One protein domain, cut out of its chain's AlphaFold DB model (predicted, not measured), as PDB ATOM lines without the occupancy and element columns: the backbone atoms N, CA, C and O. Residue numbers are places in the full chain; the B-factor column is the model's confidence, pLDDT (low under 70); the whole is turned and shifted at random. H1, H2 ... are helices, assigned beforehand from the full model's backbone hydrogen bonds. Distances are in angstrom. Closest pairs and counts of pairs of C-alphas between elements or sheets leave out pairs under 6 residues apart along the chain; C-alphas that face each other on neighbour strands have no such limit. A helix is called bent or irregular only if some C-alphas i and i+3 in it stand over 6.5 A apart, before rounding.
ATOM      1  N   PRO A  53     -27.921  18.472 -57.401       79.19
ATOM      2  CA  PRO A  53     -28.563  19.785 -57.474       79.19
ATOM      3  C   PRO A  53     -29.931  19.845 -56.773       79.19
ATOM      4  O   PRO A  53     -30.292  20.885 -56.230       79.19
ATOM      5  N   VAL A  54     -30.676  18.730 -56.763       83.56
ATOM      6  CA  VAL A  54     -32.007  18.638 -56.140       83.56
ATOM      7  C   VAL A  54     -31.946  18.572 -54.612       83.56
ATOM      8  O   VAL A  54     -32.887  18.998 -53.947       83.56
ATOM      9  N   ASP A  55     -30.846  18.080 -54.045       86.00
ATOM     10  CA  ASP A  55     -30.681  17.968 -52.593       86.00
ATOM     11  C   ASP A  55     -29.875  19.133 -52.003       86.00
ATOM     12  O   ASP A  55     -29.958  19.388 -50.802       86.00
ATOM     13  N   LEU A  56     -29.155  19.894 -52.836       86.00
ATOM     14  CA  LEU A  56     -28.290  20.988 -52.392       86.00
ATOM     15  C   LEU A  56     -29.065  22.116 -51.708       86.00
ATOM     16  O   LEU A  56     -28.663  22.574 -50.642       86.00
ATOM     17  N   VAL A  57     -30.176  22.565 -52.296       86.56
ATOM     18  CA  VAL A  57     -30.958  23.673 -51.724       86.56
ATOM     19  C   VAL A  57     -31.616  23.269 -50.393       86.56
ATOM     20  O   VAL A  57     -31.432  24.003 -49.420       86.56
ATOM     21  N   PRO A  58     -32.288  22.102 -50.272       87.50
ATOM     22  CA  PRO A  58     -32.759  21.609 -48.976       87.50
ATOM     23  C   PRO A  58     -31.641  21.413 -47.944       87.50
ATOM     24  O   PRO A  58     -31.833  21.739 -46.775       87.50
ATOM     25  N   MET A  59     -30.462  20.930 -48.357       88.50
ATOM     26  CA  MET A  59     -29.311  20.764 -47.462       88.50
ATOM     27  C   MET A  59     -28.827  22.107 -46.902       88.50
ATOM     28  O   MET A  59     -28.582  22.216 -45.703       88.50
ATOM     29  N   MET A  60     -28.713  23.135 -47.748       87.12
ATOM     30  CA  MET A  60     -28.320  24.481 -47.314       87.12
ATOM     31  C   MET A  60     -29.375  25.116 -46.404       87.12
ATOM     32  O   MET A  60     -29.017  25.710 -45.387       87.12
ATOM     33  N   ALA A  61     -30.661  24.940 -46.721       86.31
ATOM     34  CA  ALA A  61     -31.756  25.398 -45.870       86.31
ATOM     35  C   ALA A  61     -31.713  24.730 -44.484       86.31
ATOM     36  O   ALA A  61     -31.810  25.417 -43.468       86.31
ATOM     37  N   GLY A  62     -31.490  23.412 -44.438       88.50
ATOM     38  CA  GLY A  62     -31.329  22.659 -43.194       88.50
ATOM     39  C   GLY A  62     -30.103  23.087 -42.382       88.50
ATOM     40  O   GLY A  62     -30.205  23.223 -41.166       88.50
ATOM     41  N   LEU A  63     -28.966  23.370 -43.034       88.06
ATOM     42  CA  LEU A  63     -27.761  23.891 -42.373       88.06
ATOM     43  C   LEU A  63     -28.020  25.252 -41.718       88.06
ATOM     44  O   LEU A  63     -27.666  25.458 -40.559       88.06
ATOM     45  N   VAL A  64     -28.656  26.170 -42.451       88.00
ATOM     46  CA  VAL A  64     -29.030  27.488 -41.924       88.00
ATOM     47  C   VAL A  64     -29.987  27.334 -40.745       88.00
ATOM     48  O   VAL A  64     -29.747  27.940 -39.709       88.00
ATOM     49  N   ALA A  65     -31.019  26.495 -40.866       86.88
ATOM     50  CA  ALA A  65     -32.001  26.264 -39.806       86.88
ATOM     51  C   ALA A  65     -31.428  25.532 -38.577       86.88
ATOM     52  O   ALA A  65     -31.978  25.643 -37.483       86.88
ATOM     53  N   ALA A  66     -30.340  24.772 -38.731       88.94
ATOM     54  CA  ALA A  66     -29.649  24.137 -37.610       88.94
ATOM     55  C   ALA A  66     -28.846  25.149 -36.771       88.94
ATOM     56  O   ALA A  66     -28.649  24.926 -35.578       88.94
ATOM     57  N   ILE A  67     -28.405  26.257 -37.379       87.88
ATOM     58  CA  ILE A  67     -27.558  27.271 -36.733       87.88
ATOM     59  C   ILE A  67     -28.372  28.505 -36.307       87.88
ATOM     60  O   ILE A  67     -28.265  28.969 -35.172       87.88
ATOM     61  N   ALA A  68     -29.200  29.041 -37.203       80.50
ATOM     62  CA  ALA A  68     -30.065  30.187 -36.954       80.50
ATOM     63  C   ALA A  68     -31.473  29.701 -36.575       80.50
ATOM     64  O   ALA A  68     -32.184  29.119 -37.393       80.50
ATOM     65  N   LYS A  69     -31.881  29.957 -35.323       65.19
ATOM     66  CA  LYS A  69     -33.200  29.558 -34.789       65.19
ATOM     67  C   LYS A  69     -34.373  30.159 -35.571       65.19
ATOM     68  O   LYS A  69     -35.430  29.546 -35.649       65.19
ATOM     69  N   GLU A  70     -34.179  31.337 -36.159       62.34
ATOM     70  CA  GLU A  70     -35.110  31.929 -37.115       62.34
ATOM     71  C   GLU A  70     -34.739  31.421 -38.511       62.34
ATOM     72  O   GLU A  70     -33.884  31.978 -39.200       62.34
ATOM     73  N   GLY A  71     -35.317  30.282 -38.895       55.84
ATOM     74  CA  GLY A  71     -35.074  29.687 -40.204       55.84
ATOM     75  C   GLY A  71     -35.404  30.678 -41.321       55.84
ATOM     76  O   GLY A  71     -36.459  31.309 -41.315       55.84
ATOM     77  N   VAL A  72     -34.517  30.812 -42.306       57.53
ATOM     78  CA  VAL A  72     -34.826  31.631 -43.481       57.53
ATOM     79  C   VAL A  72     -35.806  30.871 -44.372       57.53
ATOM     80  O   VAL A  72     -35.516  29.732 -44.747       57.53
ATOM     81  N   PRO A  73     -36.945  31.470 -44.761       55.69
ATOM     82  CA  PRO A  73     -37.824  30.877 -45.754       55.69
ATOM     83  C   PRO A  73     -37.077  30.787 -47.086       55.69
ATOM     84  O   PRO A  73     -36.779  31.797 -47.721       55.69
ATOM     85  N   HIS A  74     -36.753  29.572 -47.516       66.81
ATOM     86  CA  HIS A  74     -36.230  29.350 -48.856       66.81
ATOM     87  C   HIS A  74     -37.431  29.086 -49.767       66.81
ATOM     88  O   HIS A  74     -38.038  28.014 -49.719       66.81
ATOM     89  N   ALA A  75     -37.826  30.088 -50.555       64.44
ATOM     90  CA  ALA A  75     -38.966  29.965 -51.460       64.44
ATOM     91  C   ALA A  75     -38.784  28.760 -52.403       64.44
ATOM     92  O   ALA A  75     -37.753  28.628 -53.061       64.44
ATOM     93  N   GLY A  76     -39.787  27.878 -52.459       70.56
ATOM     94  CA  GLY A  76     -39.774  26.694 -53.326       70.56
ATOM     95  C   GLY A  76     -38.930  25.513 -52.830       70.56
ATOM     96  O   GLY A  76     -38.712  24.577 -53.599       70.56
ATOM     97  N   VAL A  77     -38.456  25.520 -51.579       80.56
ATOM     98  CA  VAL A  77     -37.747  24.372 -50.989       80.56
ATOM     99  C   VAL A  77     -38.724  23.344 -50.428       80.56
ATOM    100  O   VAL A  77     -39.678  23.684 -49.733       80.56
ATOM    101  N   ASP A  78     -38.451  22.067 -50.703       86.19
ATOM    102  CA  ASP A  78     -39.137  20.936 -50.076       86.19
ATOM    103  C   ASP A  78     -38.872  20.948 -48.562       86.19
ATOM    104  O   ASP A  78     -37.772  20.627 -48.098       86.19
ATOM    105  N   ALA A  79     -39.895  21.336 -47.798       84.31
ATOM    106  CA  ALA A  79     -39.820  21.497 -46.351       84.31
ATOM    107  C   ALA A  79     -39.454  20.192 -45.630       84.31
ATOM    108  O   ALA A  79     -38.707  20.227 -44.654       84.31
ATOM    109  N   ARG A  80     -39.912  19.037 -46.133       89.00
ATOM    110  CA  ARG A  80     -39.593  17.737 -45.532       89.00
ATOM    111  C   ARG A  80     -38.107  17.433 -45.685       89.00
ATOM    112  O   ARG A  80     -37.450  17.085 -44.708       89.00
ATOM    113  N   LYS A  81     -37.554  17.616 -46.888       88.94
ATOM    114  CA  LYS A  81     -36.116  17.409 -47.130       88.94
ATOM    115  C   LYS A  81     -35.241  18.377 -46.330       88.94
ATOM    116  O   LYS A  81     -34.168  17.985 -45.873       88.94
ATOM    117  N   ALA A  82     -35.674  19.630 -46.185       87.81
ATOM    118  CA  ALA A  82     -34.946  20.626 -45.403       87.81
ATOM    119  C   ALA A  82     -34.919  20.263 -43.913       87.81
ATOM    120  O   ALA A  82     -33.865  20.350 -43.284       87.81
ATOM    121  N   GLU A  83     -36.037  19.783 -43.372       89.62
ATOM    122  CA  GLU A  83     -36.126  19.335 -41.982       89.62
ATOM    123  C   GLU A  83     -35.305  18.060 -41.729       89.62
ATOM    124  O   GLU A  83     -34.542  17.985 -40.768       89.62
ATOM    125  N   GLU A  84     -35.352  17.090 -42.644       91.19
ATOM    126  CA  GLU A  84     -34.495  15.894 -42.595       91.19
ATOM    127  C   GLU A  84     -32.998  16.236 -42.656       91.19
ATOM    128  O   GLU A  84     -32.163  15.554 -42.055       91.19
ATOM    129  N   ALA A  85     -32.625  17.270 -43.414       90.19
ATOM    130  CA  ALA A  85     -31.261  17.784 -43.417       90.19
ATOM    131  C   ALA A  85     -30.928  18.483 -42.091       90.19
ATOM    132  O   ALA A  85     -29.874  18.200 -41.522       90.19
ATOM    133  N   ARG A  86     -31.827  19.332 -41.574       90.81
ATOM    134  CA  ARG A  86     -31.660  20.053 -40.304       90.81
ATOM    135  C   ARG A  86     -31.381  19.096 -39.151       90.81
ATOM    136  O   ARG A  86     -30.395  19.292 -38.448       90.81
ATOM    137  N   THR A  87     -32.196  18.052 -38.988       91.56
ATOM    138  CA  THR A  87     -32.050  17.070 -37.901       91.56
ATOM    139  C   THR A  87     -30.697  16.367 -37.958       91.56
ATOM    140  O   THR A  87     -29.948  16.413 -36.987       91.56
ATOM    141  N   ARG A  88     -30.320  15.819 -39.122       91.00
ATOM    142  CA  ARG A  88     -29.027  15.127 -39.294       91.00
ATOM    143  C   ARG A  88     -27.826  16.042 -39.058       91.00
ATOM    144  O   ARG A  88     -26.812  15.609 -38.522       91.00
ATOM    145  N   ILE A  89     -27.921  17.298 -39.494       90.06
ATOM    146  CA  ILE A  89     -26.857  18.287 -39.298       90.06
ATOM    147  C   ILE A  89     -26.750  18.656 -37.818       90.06
ATOM    148  O   ILE A  89     -25.645  18.672 -37.289       90.06
ATOM    149  N   ALA A  90     -27.876  18.915 -37.150       88.88
ATOM    150  CA  ALA A  90     -27.906  19.274 -35.735       88.88
ATOM    151  C   ALA A  90     -27.348  18.155 -34.840       88.88
ATOM    152  O   ALA A  90     -26.596  18.446 -33.916       88.88
ATOM    153  N   GLU A  91     -27.647  16.887 -35.144       90.25
ATOM    154  CA  GLU A  91     -27.091  15.720 -34.436       90.25
ATOM    155  C   GLU A  91     -25.562  15.628 -34.534       90.25
ATOM    156  O   GLU A  91     -24.904  15.169 -33.601       90.25
ATOM    157  N   ALA A  92     -24.984  16.076 -35.650       87.12
ATOM    158  CA  ALA A  92     -23.545  16.035 -35.897       87.12
ATOM    159  C   ALA A  92     -22.809  17.332 -35.507       87.12
ATOM    160  O   ALA A  92     -21.578  17.379 -35.581       87.12
ATOM    161  N   MET A  93     -23.528  18.397 -35.132       85.56
ATOM    162  CA  MET A  93     -22.948  19.723 -34.915       85.56
ATOM    163  C   MET A  93     -22.598  19.966 -33.439       85.56
ATOM    164  O   MET A  93     -23.469  19.871 -32.575       85.56
ATOM    165  N   PRO A  94     -21.352  20.356 -33.115       85.94
ATOM    166  CA  PRO A  94     -20.991  20.723 -31.749       85.94
ATOM    167  C   PRO A  94     -21.741  21.978 -31.279       85.94
ATOM    168  O   PRO A  94     -21.696  23.015 -31.940       85.94
ATOM    169  N   ALA A  95     -22.366  21.926 -30.099       82.38
ATOM    170  CA  ALA A  95     -23.111  23.060 -29.538       82.38
ATOM    171  C   ALA A  95     -22.304  24.378 -29.415       82.38
ATOM    172  O   ALA A  95     -22.878  25.430 -29.706       82.38
ATOM    173  N   PRO A  96     -20.998  24.376 -29.057       84.69
ATOM    174  CA  PRO A  96     -20.202  25.608 -29.030       84.69
ATOM    175  C   PRO A  96     -20.114  26.301 -30.397       84.69
ATOM    176  O   PRO A  96     -20.225  27.520 -30.482       84.69
ATOM    177  N   LEU A  97     -20.011  25.519 -31.478       82.50
ATOM    178  CA  LEU A  97     -19.905  26.029 -32.846       82.50
ATOM    179  C   LEU A  97     -21.194  26.734 -33.298       82.50
ATOM    180  O   LEU A  97     -21.141  27.732 -34.012       82.50
ATOM    181  N   VAL A  98     -22.358  26.246 -32.859       83.81
ATOM    182  CA  VAL A  98     -23.660  26.863 -33.171       83.81
ATOM    183  C   VAL A  98     -23.728  28.292 -32.634       83.81
ATOM    184  O   VAL A  98     -24.168  29.195 -33.345       83.81
ATOM    185  N   ALA A  99     -23.273  28.506 -31.396       82.44
ATOM    186  CA  ALA A  99     -23.293  29.823 -30.766       82.44
ATOM    187  C   ALA A  99     -22.374  30.822 -31.491       82.44
ATOM    188  O   ALA A  99     -22.770  31.966 -31.709       82.44
ATOM    189  N   GLU A 100     -21.186  30.380 -31.911       85.94
ATOM    190  CA  GLU A 100     -20.223  31.213 -32.643       85.94
ATOM    191  C   GLU A 100     -20.714  31.585 -34.050       85.94
ATOM    192  O   GLU A 100     -20.508  32.709 -34.511       85.94
ATOM    193  N   LEU A 101     -21.386  30.658 -34.738       87.56
ATOM    194  CA  LEU A 101     -21.819  30.858 -36.122       87.56
ATOM    195  C   LEU A 101     -23.170  31.571 -36.255       87.56
ATOM    196  O   LEU A 101     -23.461  32.092 -37.332       87.56
ATOM    197  N   ALA A 102     -23.979  31.638 -35.193       85.19
ATOM    198  CA  ALA A 102     -25.351  32.152 -35.236       85.19
ATOM    199  C   ALA A 102     -25.474  33.526 -35.924       85.19
ATOM    200  O   ALA A 102     -26.272  33.690 -36.851       85.19
ATOM    201  N   THR A 103     -24.652  34.503 -35.527       85.44
ATOM    202  CA  THR A 103     -24.696  35.869 -36.081       85.44
ATOM    203  C   THR A 103     -24.259  35.919 -37.548       85.44
ATOM    204  O   THR A 103     -24.894  36.582 -38.375       85.44
ATOM    205  N   THR A 104     -23.190  35.197 -37.899       86.81
ATOM    206  CA  THR A 104     -22.696  35.121 -39.281       86.81
ATOM    207  C   THR A 104     -23.710  34.428 -40.184       86.81
ATOM    208  O   THR A 104     -23.997  34.916 -41.278       86.81
ATOM    209  N   THR A 105     -24.307  33.328 -39.726       86.06
ATOM    210  CA  THR A 105     -25.337  32.610 -40.478       86.06
ATOM    211  C   THR A 105     -26.580  33.466 -40.682       86.06
ATOM    212  O   THR A 105     -27.049  33.542 -41.813       86.06
ATOM    213  N   ALA A 106     -27.064  34.178 -39.658       83.06
ATOM    214  CA  ALA A 106     -28.208  35.084 -39.804       83.06
ATOM    215  C   ALA A 106     -27.960  36.172 -40.868       83.06
ATOM    216  O   ALA A 106     -28.844  36.479 -41.666       83.06
ATOM    217  N   THR A 107     -26.731  36.693 -40.942       83.94
ATOM    218  CA  THR A 107     -26.339  37.704 -41.939       83.94
ATOM    219  C   THR A 107     -26.253  37.121 -43.355       83.94
ATOM    220  O   THR A 107     -26.631  37.772 -44.329       83.94
ATOM    221  N   LEU A 108     -25.753  35.890 -43.496       80.88
ATOM    222  CA  LEU A 108     -25.535  35.256 -44.800       80.88
ATOM    223  C   LEU A 108     -26.768  34.536 -45.349       80.88
ATOM    224  O   LEU A 108     -26.857  34.317 -46.560       80.88
ATOM    225  N   ALA A 109     -27.715  34.158 -44.499       82.00
ATOM    226  CA  ALA A 109     -28.829  33.313 -44.892       82.00
ATOM    227  C   ALA A 109     -29.696  33.886 -46.040       82.00
ATOM    228  O   ALA A 109     -30.019  33.118 -46.953       82.00
ATOM    229  N   PRO A 110     -29.984  35.205 -46.125       77.56
ATOM    230  CA  PRO A 110     -30.674  35.780 -47.287       77.56
ATOM    231  C   PRO A 110     -29.879  35.656 -48.604       77.56
ATOM    232  O   PRO A 110     -30.453  35.439 -49.676       77.56
ATOM    233  N   LEU A 111     -28.546  35.757 -48.538       76.50
ATOM    234  CA  LEU A 111     -27.659  35.622 -49.702       76.50
ATOM    235  C   LEU A 111     -27.571  34.168 -50.175       76.50
ATOM    236  O   LEU A 111     -27.546  33.901 -51.378       76.50
ATOM    237  N   ILE A 112     -27.545  33.231 -49.224       74.19
ATOM    238  CA  ILE A 112     -27.520  31.794 -49.496       74.19
ATOM    239  C   ILE A 112     -28.837  31.368 -50.153       74.19
ATOM    240  O   ILE A 112     -28.801  30.700 -51.186       74.19
ATOM    241  N   GLY A 113     -29.991  31.803 -49.637       69.44
ATOM    242  CA  GLY A 113     -31.301  31.387 -50.151       69.44
ATOM    243  C   GLY A 113     -31.501  31.658 -51.648       69.44
ATOM    244  O   GLY A 113     -31.966  30.787 -52.378       69.44
ATOM    245  N   THR A 114     -31.065  32.819 -52.143       70.00
ATOM    246  CA  THR A 114     -31.236  33.205 -53.562       70.00
ATOM    247  C   THR A 114     -30.223  32.565 -54.517       70.00
ATOM    248  O   THR A 114     -30.465  32.514 -55.723       70.00
ATOM    249  N   ARG A 115     -29.087  32.069 -54.006       76.19
ATOM    250  CA  ARG A 115     -27.954  31.588 -54.825       76.19
ATOM    251  C   ARG A 115     -27.554  30.138 -54.562       76.19
ATOM    252  O   ARG A 115     -26.641  29.641 -55.216       76.19
ATOM    253  N   SER A 116     -28.232  29.437 -53.654       75.44
ATOM    254  CA  SER A 116     -27.894  28.058 -53.262       75.44
ATOM    255  C   SER A 116     -27.815  27.100 -54.452       75.44
ATOM    256  O   SER A 116     -26.919  26.261 -54.511       75.44
ATOM    257  N   SER A 117     -28.690  27.267 -55.447       77.69
ATOM    258  CA  SER A 117     -28.696  26.451 -56.669       77.69
ATOM    259  C   SER A 117     -27.450  26.637 -57.545       77.69
ATOM    260  O   SER A 117     -27.101  25.746 -58.319       77.69
ATOM    261  N   GLN A 118     -26.747  27.765 -57.411       84.00
ATOM    262  CA  GLN A 118     -25.530  28.086 -58.163       84.00
ATOM    263  C   GLN A 118     -24.254  27.642 -57.438       84.00
ATOM    264  O   GLN A 118     -23.173  27.652 -58.023       84.00
TER     265      GLN A 118
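AT A GLANCE: This is residues 53 to 118 of the 194 residues of an uncharacterized protein of Proteobacteria bacterium (UniProt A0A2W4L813). Three helices make a small body with H1 in the middle, H2 crossing it on one side and the long H3 running back past it on the other side. A long loop, residues 68 to 78, leads from the end of H1 back to where H2 begins, and H3 is kinked rather than straight. The printed part has 66 residues with three named helices, in the order H1, H2, H3 along the chain, and no named strand; the class is all helix. The whole is compact, with a radius of gyration of the C-alphas of 11.0 A, and its C-alphas span 30 by 23 by 18 A along the three main axes.

IN THESE COORDINATES: H1 covers residues 53 to 67 and measures 22.1 A from first to last C-alpha, beginning with C-alpha 53 at (-28.563, 19.785, -57.474). It is irregular, but only just: C-alphas 54 and 57 are 6.8 A apart. H2 covers residues 79 to 92 and measures 20.1 A, with C-alpha 79 at (-39.820, 21.497, -46.351). H3, the longest helix by residues, covers residues 95 to 118 and measures 29.2 A, ending with C-alpha 118 at (-25.530, 28.086, -58.163). H3 has a kink of 76 degrees near residue 108 and is irregular, with C-alphas 114 and 117 lying 7.9 A apart.

HOW THE PARTS SIT: H1 touches H2, and their closest C-alphas, those of Gly 62 and Arg 86, are 3.9 A apart. H1 and H2 run the same way at a steep tilt of 56 degrees. H1 also touches H3, and their closest C-alphas, those of Ile 67 and Val 98, are 5.3 A apart. H1 and H3 run opposite ways at a shallow tilt of 31 degrees. H2 and H3 are apart, though they follow each other in the chain. Each O i to N i+4 pair in H2 is within hydrogen-bond range, while H1 has 9 of 11 such pairs within range and H3 has 11 of 20.

THE WHOLE: The two C-alphas farthest apart, those of Gly 76 and Pro 96, are 31.2 A apart. The first and last printed C-alphas, those of Pro 53 and Gln 118, are 8.9 A apart. The printed part has no cut. The link from H1 to H2, with 11 residues between them, is long, and the link from H2 to H3, with 2 residues, is tight. The mean pLDDT of the printed part is 82.0, and the residues under 70 are 69 to 75, within the long link, and residue 113 in H3.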